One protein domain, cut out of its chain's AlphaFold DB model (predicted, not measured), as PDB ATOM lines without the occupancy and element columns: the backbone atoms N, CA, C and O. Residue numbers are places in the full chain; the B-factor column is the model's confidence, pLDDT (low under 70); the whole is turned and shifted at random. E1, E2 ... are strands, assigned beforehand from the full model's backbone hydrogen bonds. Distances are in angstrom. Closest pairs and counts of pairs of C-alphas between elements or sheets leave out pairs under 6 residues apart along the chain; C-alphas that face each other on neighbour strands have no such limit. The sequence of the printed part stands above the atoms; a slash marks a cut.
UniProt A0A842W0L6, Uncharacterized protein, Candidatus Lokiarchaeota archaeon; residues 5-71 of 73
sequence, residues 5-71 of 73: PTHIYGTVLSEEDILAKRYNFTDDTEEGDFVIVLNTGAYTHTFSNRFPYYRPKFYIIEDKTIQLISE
ATOM      1  N   PRO A   5     168.612 164.015 145.154       94.19
ATOM      2  CA  PRO A   5     169.600 163.473 144.228       94.19
ATOM      3  C   PRO A   5     170.970 164.139 144.420       94.19
ATOM      4  O   PRO A   5     171.167 165.285 144.020       94.19
ATOM      5  N   THR A   6     171.927 163.381 144.947       92.56
ATOM      6  CA  THR A   6     173.263 163.850 145.333       92.56
ATOM      7  C   THR A   6     174.356 163.121 144.555       92.56
ATOM      8  O   THR A   6     174.232 161.949 144.190       92.56
ATOM      9  N   HIS A   7     175.442 163.832 144.263       92.81
ATOM     10  CA  HIS A   7     176.669 163.253 143.728       92.81
ATOM     11  C   HIS A   7     177.647 162.994 144.872       92.81
ATOM     12  O   HIS A   7     177.894 163.889 145.672       92.81
ATOM     13  N   ILE A   8     178.213 161.790 144.925       93.31
ATOM     14  CA  ILE A   8     179.301 161.453 145.845       93.31
ATOM     15  C   ILE A   8     180.580 161.422 145.017       93.31
ATOM     16  O   ILE A   8     180.729 160.567 144.139       93.31
ATOM     17  N   TYR A   9     181.467 162.373 145.279       93.75
ATOM     18  CA  TYR A   9     182.765 162.485 144.624       93.75
ATOM     19  C   TYR A   9     183.831 161.735 145.419       93.75
ATOM     20  O   TYR A   9     183.709 161.566 146.633       93.75
ATOM     21  N   GLY A  10     184.858 161.264 144.720       91.50
ATOM     22  CA  GLY A  10     186.086 160.828 145.361       91.50
ATOM     23  C   GLY A  10     186.966 162.023 145.733       91.50
ATOM     24  O   GLY A  10     186.556 163.184 145.678       91.50
ATOM     25  N   THR A  11     188.180 161.729 146.181       90.56
ATOM     26  CA  THR A  11     189.124 162.728 146.700       90.56
ATOM     27  C   THR A  11     190.203 163.124 145.690       90.56
ATOM     28  O   THR A  11     191.029 163.988 145.987       90.56
ATOM     29  N   VAL A  12     190.239 162.497 144.511       91.31
ATOM     30  CA  VAL A  12     191.154 162.865 143.429       91.31
ATOM     31  C   VAL A  12     190.687 164.179 142.814       91.31
ATOM     32  O   VAL A  12     189.503 164.392 142.573       91.31
ATOM     33  N   LEU A  13     191.641 165.064 142.517       88.81
ATOM     34  CA  LEU A  13     191.393 166.345 141.851       88.81
ATOM     35  C   LEU A  13     191.067 166.138 140.360       88.81
ATOM     36  O   LEU A  13     191.858 166.481 139.484       88.81
ATOM     37  N   SER A  14     189.914 165.531 140.084       89.56
ATOM     38  CA  SER A  14     189.375 165.279 138.750       89.56
ATOM     39  C   SER A  14     187.851 165.376 138.776       89.56
ATOM     40  O   SER A  14     187.207 164.827 139.664       89.56
ATOM     41  N   GLU A  15     187.260 166.009 137.761       90.94
ATOM     42  CA  GLU A  15     185.798 166.053 137.586       90.94
ATOM     43  C   GLU A  15     185.196 164.669 137.284       90.94
ATOM     44  O   GLU A  15     183.986 164.463 137.406       90.94
ATOM     45  N   GLU A  16     186.043 163.713 136.896       90.38
ATOM     46  CA  GLU A  16     185.661 162.336 136.593       90.38
ATOM     47  C   GLU A  16     185.692 161.421 137.829       90.38
ATOM     48  O   GLU A  16     185.194 160.297 137.756       90.38
ATOM     49  N   ASP A  17     186.234 161.881 138.965       92.50
ATOM     50  CA  ASP A  17     186.309 161.085 140.197       92.50
ATOM     51  C   ASP A  17     184.965 161.083 140.941       92.50
ATOM     52  O   ASP A  17     184.737 161.800 141.916       92.50
ATOM     53  N   ILE A  18     184.024 160.293 140.421       94.44
ATOM     54  CA  ILE A  18     182.654 160.183 140.927       94.44
ATOM     55  C   ILE A  18     182.405 158.750 141.407       94.44
ATOM     56  O   ILE A  18     182.385 157.816 140.608       94.44
ATOM     57  N   LEU A  19     182.122 158.585 142.702       93.75
ATOM     58  CA  LEU A  19     181.769 157.300 143.316       93.75
ATOM     59  C   LEU A  19     180.301 156.928 143.066       93.75
ATOM     60  O   LEU A  19     179.983 155.771 142.798       93.75
ATOM     61  N   ALA A  20     179.396 157.909 143.140       93.81
ATOM     62  CA  ALA A  20     177.976 157.729 142.846       93.81
ATOM     63  C   ALA A  20     177.380 158.992 142.213       93.81
ATOM     64  O   ALA A  20     177.597 160.110 142.679       93.81
ATOM     65  N   LYS A  21     176.594 158.825 141.144       94.25
ATOM     66  CA  LYS A  21     176.037 159.940 140.368       94.25
ATOM     67  C   LYS A  21     174.526 160.051 140.583       94.25
ATOM     68  O   LYS A  21     173.804 159.130 140.218       94.25
ATOM     69  N   ARG A  22     174.052 161.199 141.093       93.88
ATOM     70  CA  ARG A  22     172.619 161.502 141.323       93.88
ATOM     71  C   ARG A  22     171.895 160.421 142.137       93.88
ATOM     72  O   ARG A  22     170.782 160.024 141.795       93.88
ATOM     73  N   TYR A  23     172.537 159.930 143.188       92.62
ATOM     74  CA  TYR A  23     171.951 158.940 144.079       92.62
ATOM     75  C   TYR A  23     170.981 159.612 145.053       92.62
ATOM     76  O   TYR A  23     171.239 160.720 145.509       92.62
ATOM     77  N   ASN A  24     169.863 158.960 145.369       93.88
ATOM     78  CA  ASN A  24     168.907 159.488 146.337       93.88
ATOM     79  C   ASN A  24     169.491 159.359 147.750       93.88
ATOM     80  O   ASN A  24     169.533 158.253 148.289       93.88
ATOM     81  N   PHE A  25     169.963 160.461 148.323       93.31
ATOM     82  CA  PHE A  25     170.761 160.457 149.545       93.31
ATOM     83  C   PHE A  25     170.217 161.452 150.573       93.31
ATOM     84  O   PHE A  25     169.450 162.348 150.222       93.31
ATOM     85  N   THR A  26     170.566 161.256 151.842       90.88
ATOM     86  CA  THR A  26     170.195 162.191 152.914       90.88
ATOM     87  C   THR A  26     170.951 163.513 152.758       90.88
ATOM     88  O   THR A  26     172.072 163.535 152.248       90.88
ATOM     89  N   ASP A  27     170.310 164.606 153.161       82.81
ATOM     90  CA  ASP A  27     170.872 165.952 153.258       82.81
ATOM     91  C   ASP A  27     171.549 166.232 154.611       82.81
ATOM     92  O   ASP A  27     172.251 167.232 154.741       82.81
ATOM     93  N   ASP A  28     171.400 165.333 155.585       87.75
ATOM     94  CA  ASP A  28     171.850 165.505 156.970       87.75
ATOM     95  C   ASP A  28     173.237 164.880 157.235       87.75
ATOM     96  O   ASP A  28     173.472 164.322 158.303       87.75
ATOM     97  N   THR A  29     174.151 164.903 156.258       89.12
ATOM     98  CA  THR A  29     175.524 164.403 156.464       89.12
ATOM     99  C   THR A  29     176.451 165.484 156.989       89.12
ATOM    100  O   THR A  29     176.541 166.561 156.393       89.12
ATOM    101  N   GLU A  30     177.225 165.151 158.016       93.00
ATOM    102  CA  GLU A  30     178.239 166.024 158.599       93.00
ATOM    103  C   GLU A  30     179.656 165.454 158.419       93.00
ATOM    104  O   GLU A  30     179.869 164.277 158.107       93.00
ATOM    105  N   GLU A  31     180.667 166.309 158.589       93.06
ATOM    106  CA  GLU A  31     182.057 165.856 158.594       93.06
ATOM    107  C   GLU A  31     182.287 164.867 159.747       93.06
ATOM    108  O   GLU A  31     181.988 165.154 160.904       93.06
ATOM    109  N   GLY A  32     182.854 163.703 159.424       94.38
ATOM    110  CA  GLY A  32     183.088 162.618 160.381       94.38
ATOM    111  C   GLY A  32     182.088 161.466 160.277       94.38
ATOM    112  O   GLY A  32     182.366 160.394 160.818       94.38
ATOM    113  N   ASP A  33     180.989 161.633 159.539       94.25
ATOM    114  CA  ASP A  33     180.064 160.538 159.262       94.25
ATOM    115  C   ASP A  33     180.694 159.454 158.378       94.25
ATOM    116  O   ASP A  33     181.497 159.710 157.475       94.25
ATOM    117  N   PHE A  34     180.283 158.206 158.610       94.06
ATOM    118  CA  PHE A  34     180.710 157.067 157.804       94.06
ATOM    119  C   PHE A  34     179.700 156.770 156.695       94.06
ATOM    120  O   PHE A  34     178.556 156.398 156.956       94.06
ATOM    121  N   VAL A  35     180.162 156.840 155.446       92.56
ATOM    122  CA  VAL A  35     179.396 156.444 154.258       92.56
ATOM    123  C   VAL A  35     179.959 155.141 153.696       92.56
ATOM    124  O   VAL A  35     181.168 154.998 153.519       92.56
ATOM    125  N   ILE A  36     179.082 154.180 153.393       93.38
ATOM    126  CA  ILE A  36     179.463 152.874 152.840       93.38
ATOM    127  C   ILE A  36     178.914 152.741 151.419       93.38
ATOM    128  O   ILE A  36     177.713 152.882 151.192       93.38
ATOM    129  N   VAL A  37     179.787 152.396 150.471       93.25
ATOM    130  CA  VAL A  37     179.395 152.009 149.108       93.25
ATOM    131  C   VAL A  37     179.301 150.486 149.031       93.25
ATOM    132  O   VAL A  37     180.291 149.774 149.209       93.25
ATOM    133  N   LEU A  38     178.091 149.985 148.780       93.88
ATOM    134  CA  LEU A  38     177.791 148.553 148.721       93.88
ATOM    135  C   LEU A  38     178.056 147.965 147.328       93.88
ATOM    136  O   LEU A  38     178.257 148.684 146.354       93.88
ATOM    137  N   ASN A  39     178.030 146.633 147.242       94.25
ATOM    138  CA  ASN A  39     178.252 145.861 146.011       94.25
ATOM    139  C   ASN A  39     179.617 146.108 145.341       94.25
ATOM    140  O   ASN A  39     179.770 145.934 144.135       94.25
ATOM    141  N   THR A  40     180.633 146.440 146.138       94.25
ATOM    142  CA  THR A  40     182.025 146.673 145.708       94.25
ATOM    143  C   THR A  40     182.896 145.406 145.725       94.25
ATOM    144  O   THR A  40     184.106 145.464 145.516       94.25
ATOM    145  N   GLY A  41     182.302 144.233 145.981       91.56
ATOM    146  CA  GLY A  41     183.040 142.970 146.129       91.56
ATOM    147  C   GLY A  41     183.612 142.410 144.823       91.56
ATOM    148  O   GLY A  41     184.628 141.722 144.840       91.56
ATOM    149  N   ALA A  42     182.991 142.721 143.684       93.25
ATOM    150  CA  ALA A  42     183.466 142.297 142.372       93.25
ATOM    151  C   ALA A  42     184.070 143.485 141.619       93.25
ATOM    152  O   ALA A  42     183.482 144.561 141.576       93.25
ATOM    153  N   TYR A  43     185.223 143.265 140.985       93.88
ATOM    154  CA  TYR A  43     185.898 144.191 140.065       93.88
ATOM    155  C   TYR A  43     186.428 145.512 140.650       93.88
ATOM    156  O   TYR A  43     187.425 146.007 140.131       93.88
ATOM    157  N   THR A  44     185.876 146.050 141.743       93.31
ATOM    158  CA  THR A  44     186.348 147.312 142.345       93.31
ATOM    159  C   THR A  44     187.820 147.234 142.741       93.31
ATOM    160  O   THR A  44     188.619 148.076 142.338       93.31
ATOM    161  N   HIS A  45     188.217 146.187 143.472       89.75
ATOM    162  CA  HIS A  45     189.628 146.001 143.811       89.75
ATOM    163  C   HIS A  45     190.477 145.632 142.589       89.75
ATOM    164  O   HIS A  45     191.580 146.149 142.422       89.75
ATOM    165  N   THR A  46     189.965 144.752 141.726       91.44
ATOM    166  CA  THR A  46     190.692 144.251 140.551       91.44
ATOM    167  C   THR A  46     191.096 145.374 139.596       91.44
ATOM    168  O   THR A  46     192.198 145.335 139.057       91.44
ATOM    169  N   PHE A  47     190.247 146.392 139.423       92.06
ATOM    170  CA  PHE A  47     190.523 147.554 138.569       92.06
ATOM    171  C   PHE A  47     191.143 148.751 139.306       92.06
ATOM    172  O   PHE A  47     191.356 149.797 138.699       92.06
ATOM    173  N   SER A  48     191.474 148.624 140.594       89.62
ATOM    174  CA  SER A  48     192.106 149.707 141.353       89.62
ATOM    175  C   SER A  48     193.485 150.061 140.781       89.62
ATOM    176  O   SER A  48     194.434 149.281 140.905       89.62
ATOM    177  N   ASN A  49     193.636 151.287 140.268       86.62
ATOM    178  CA  ASN A  49     194.910 151.827 139.773       86.62
ATOM    179  C   ASN A  49     195.836 152.373 140.887       86.62
ATOM    180  O   ASN A  49     196.986 152.696 140.603       86.62
ATOM    181  N   ARG A  50     195.361 152.427 142.146       79.75
ATOM    182  CA  ARG A  50     196.104 152.896 143.341       79.75
ATOM    183  C   ARG A  50     196.642 154.328 143.226       79.75
ATOM    184  O   ARG A  50     197.583 154.695 143.922       79.75
ATOM    185  N   PHE A  51     196.102 155.135 142.322       80.50
ATOM    186  CA  PHE A  51     196.578 156.494 142.130       80.50
ATOM    187  C   PHE A  51     195.600 157.480 142.775       80.50
ATOM    188  O   PHE A  51     194.410 157.395 142.484       80.50
ATOM    189  N   PRO A  52     196.052 158.436 143.604       84.44
ATOM    190  CA  PRO A  52     197.358 158.573 144.263       84.44
ATOM    191  C   PRO A  52     197.435 157.867 145.640       84.44
ATOM    192  O   PRO A  52     198.302 158.200 146.447       84.44
ATOM    193  N   TYR A  53     196.520 156.941 145.948       86.19
ATOM    194  CA  TYR A  53     196.345 156.390 147.299       86.19
ATOM    195  C   TYR A  53     196.802 154.938 147.451       86.19
ATOM    196  O   TYR A  53     196.707 154.119 146.537       86.19
ATOM    197  N   TYR A  54     197.213 154.590 148.673       87.44
ATOM    198  CA  TYR A  54     197.453 153.201 149.052       87.44
ATOM    199  C   TYR A  54     196.222 152.331 148.798       87.44
ATOM    200  O   TYR A  54     195.080 152.793 148.838       87.44
ATOM    201  N   ARG A  55     196.458 151.033 148.582       86.81
ATOM    202  CA  ARG A  55     195.359 150.062 148.566       86.81
ATOM    203  C   ARG A  55     194.578 150.153 149.879       86.81
ATOM    204  O   ARG A  55     195.208 150.350 150.911       86.81
ATOM    205  N   PRO A  56     193.245 150.011 149.859       89.44
ATOM    206  CA  PRO A  56     192.474 149.906 151.086       89.44
ATOM    207  C   PRO A  56     192.749 148.563 151.774       89.44
ATOM    208  O   PRO A  56     193.034 147.561 151.112       89.44
ATOM    209  N   LYS A  57     192.606 148.543 153.103       92.56
ATOM    210  CA  LYS A  57     192.626 147.308 153.891       92.56
ATOM    211  C   LYS A  57     191.367 146.500 153.605       92.56
ATOM    212  O   LYS A  57     190.277 147.063 153.516       92.56
ATOM    213  N   PHE A  58     191.515 145.184 153.531       93.38
ATOM    214  CA  PHE A  58     190.381 144.276 153.390       93.38
ATOM    215  C   PHE A  58     190.134 143.550 154.697       93.38
ATOM    216  O   PHE A  58     191.047 142.937 155.253       93.38
ATOM    217  N   TYR A  59     188.888 143.594 155.151       94.94
ATOM    218  CA  TYR A  59     188.427 142.893 156.336       94.94
ATOM    219  C   TYR A  59     187.337 141.898 155.950       94.94
ATOM    220  O   TYR A  59     186.492 142.200 155.107       94.94
ATOM    221  N   ILE A  60     187.348 140.734 156.590       95.81
ATOM    222  CA  ILE A  60     186.242 139.782 156.582       95.81
ATOM    223  C   ILE A  60     185.522 139.866 157.930       95.81
ATOM    224  O   ILE A  60     186.164 140.000 158.975       95.81
ATOM    225  N   ILE A  61     184.189 139.860 157.889       95.12
ATOM    226  CA  ILE A  61     183.337 139.927 159.077       95.12
ATOM    227  C   ILE A  61     182.501 138.653 159.126       95.12
ATOM    228  O   ILE A  61     181.618 138.463 158.293       95.12
ATOM    229  N   GLU A  62     182.770 137.800 160.109       96.19
ATOM    230  CA  GLU A  62     182.099 136.512 160.314       96.19
ATOM    231  C   GLU A  62     181.805 136.339 161.804       96.19
ATOM    232  O   GLU A  62     182.660 136.623 162.638       96.19
ATOM    233  N   ASP A  63     180.590 135.926 162.168       95.69
ATOM    234  CA  ASP A  63     180.208 135.642 163.562       95.69
ATOM    235  C   ASP A  63     180.572 136.745 164.579       95.69
ATOM    236  O   ASP A  63     180.978 136.478 165.710       95.69
ATOM    237  N   LYS A  64     180.402 138.016 164.185       94.88
ATOM    238  CA  LYS A  64     180.776 139.220 164.968       94.88
ATOM    239  C   LYS A  64     182.282 139.382 165.215       94.88
ATOM    240  O   LYS A  64     182.683 140.229 166.010       94.88
ATOM    241  N   THR A  65     183.109 138.609 164.527       95.88
ATOM    242  CA  THR A  65     184.558 138.786 164.480       95.88
ATOM    243  C   THR A  65     184.943 139.581 163.240       95.88
ATOM    244  O   THR A  65     184.286 139.495 162.206       95.88
ATOM    245  N   ILE A  66     185.989 140.399 163.365       96.88
ATOM    246  CA  ILE A  66     186.549 141.189 162.268       96.88
ATOM    247  C   ILE A  66     187.989 140.730 162.091       96.88
ATOM    248  O   ILE A  66     188.806 140.890 162.999       96.88
ATOM    249  N   GLN A  67     188.306 140.180 160.925       96.62
ATOM    250  CA  GLN A  67     189.644 139.709 160.598       96.62
ATOM    251  C   GLN A  67     190.199 140.485 159.405       96.62
ATOM    252  O   GLN A  67     189.542 140.645 158.380       96.62
ATOM    253  N   LEU A  68     191.434 140.962 159.533       95.12
ATOM    254  CA  LEU A  68     192.180 141.573 158.439       95.12
ATOM    255  C   LEU A  68     192.678 140.477 157.489       95.12
ATOM    256  O   LEU A  68     193.354 139.548 157.925       95.12
ATOM    257  N   ILE A  69     192.356 140.595 156.202       94.38
ATOM    258  CA  ILE A  69     192.757 139.624 155.168       94.38
ATOM    259  C   ILE A  69     193.770 140.196 154.170       94.38
ATOM    260  O   ILE A  69     194.434 139.437 153.468       94.38
ATOM    261  N   SER A  70     193.921 141.524 154.097       86.88
ATOM    262  CA  SER A  70     194.944 142.166 153.266       86.88
ATOM    263  C   SER A  70     195.339 143.536 153.820       86.88
ATOM    264  O   SER A  70     194.469 144.355 154.126       86.88
ATOM    265  N   GLU A  71     196.649 143.767 153.937       80.31
ATOM    266  CA  GLU A  71     197.259 145.035 154.349       80.31
ATOM    267  C   GLU A  71     197.690 145.905 153.162       80.31
ATOM    268  O   GLU A  71     197.861 145.442 152.031       80.31
TER     269      GLU A  71
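This is residues 5 to 71 of the 73 residues of an uncharacterized protein of Candidatus Lokiarchaeota archaeon (UniProt A0A842W0L6). With little regular structure, two small strand hairpins, E1 with E2 and E3 with E4, stand at opposite ends of the longest axis, joined by a long looping stretch, residues 26 to 57, without named elements. The 67 printed residues hold no named helix and four strands, E1 to E4, in two antiparallel sheets; the class is all strand, with 24 residues in named elements, under half. The whole is loose, radius of gyration of the C-alphas 14.3 A, spanning 35 by 28 by 22 A.

E1, residues 5 to 9, and E2, residues 18 to 25, form an antiparallel hairpin; N 6 and O 23 are within hydrogen-bond range at 2.8 A. E2 bends by 81 degrees at residue 22. E3, residues 58 to 62, and E4, residues 65 to 70, form another; N 60 and O 67 are within range at 2.8 A. E1 and E2 are apart from E3 and E4.

E1 runs 13.2 A from C-alpha 5 at (169.600, 163.473, 144.228), E2 14.7 A, E3 13.3 A, and E4 15.7 A to C-alpha 70 at (194.944, 142.166, 153.266).

The farthest C-alphas, Glu 15 and Asp 63, are 40.4 A apart. The E2 to E3 link is long. The printed part has no cut; no printed residue is under pLDDT 70.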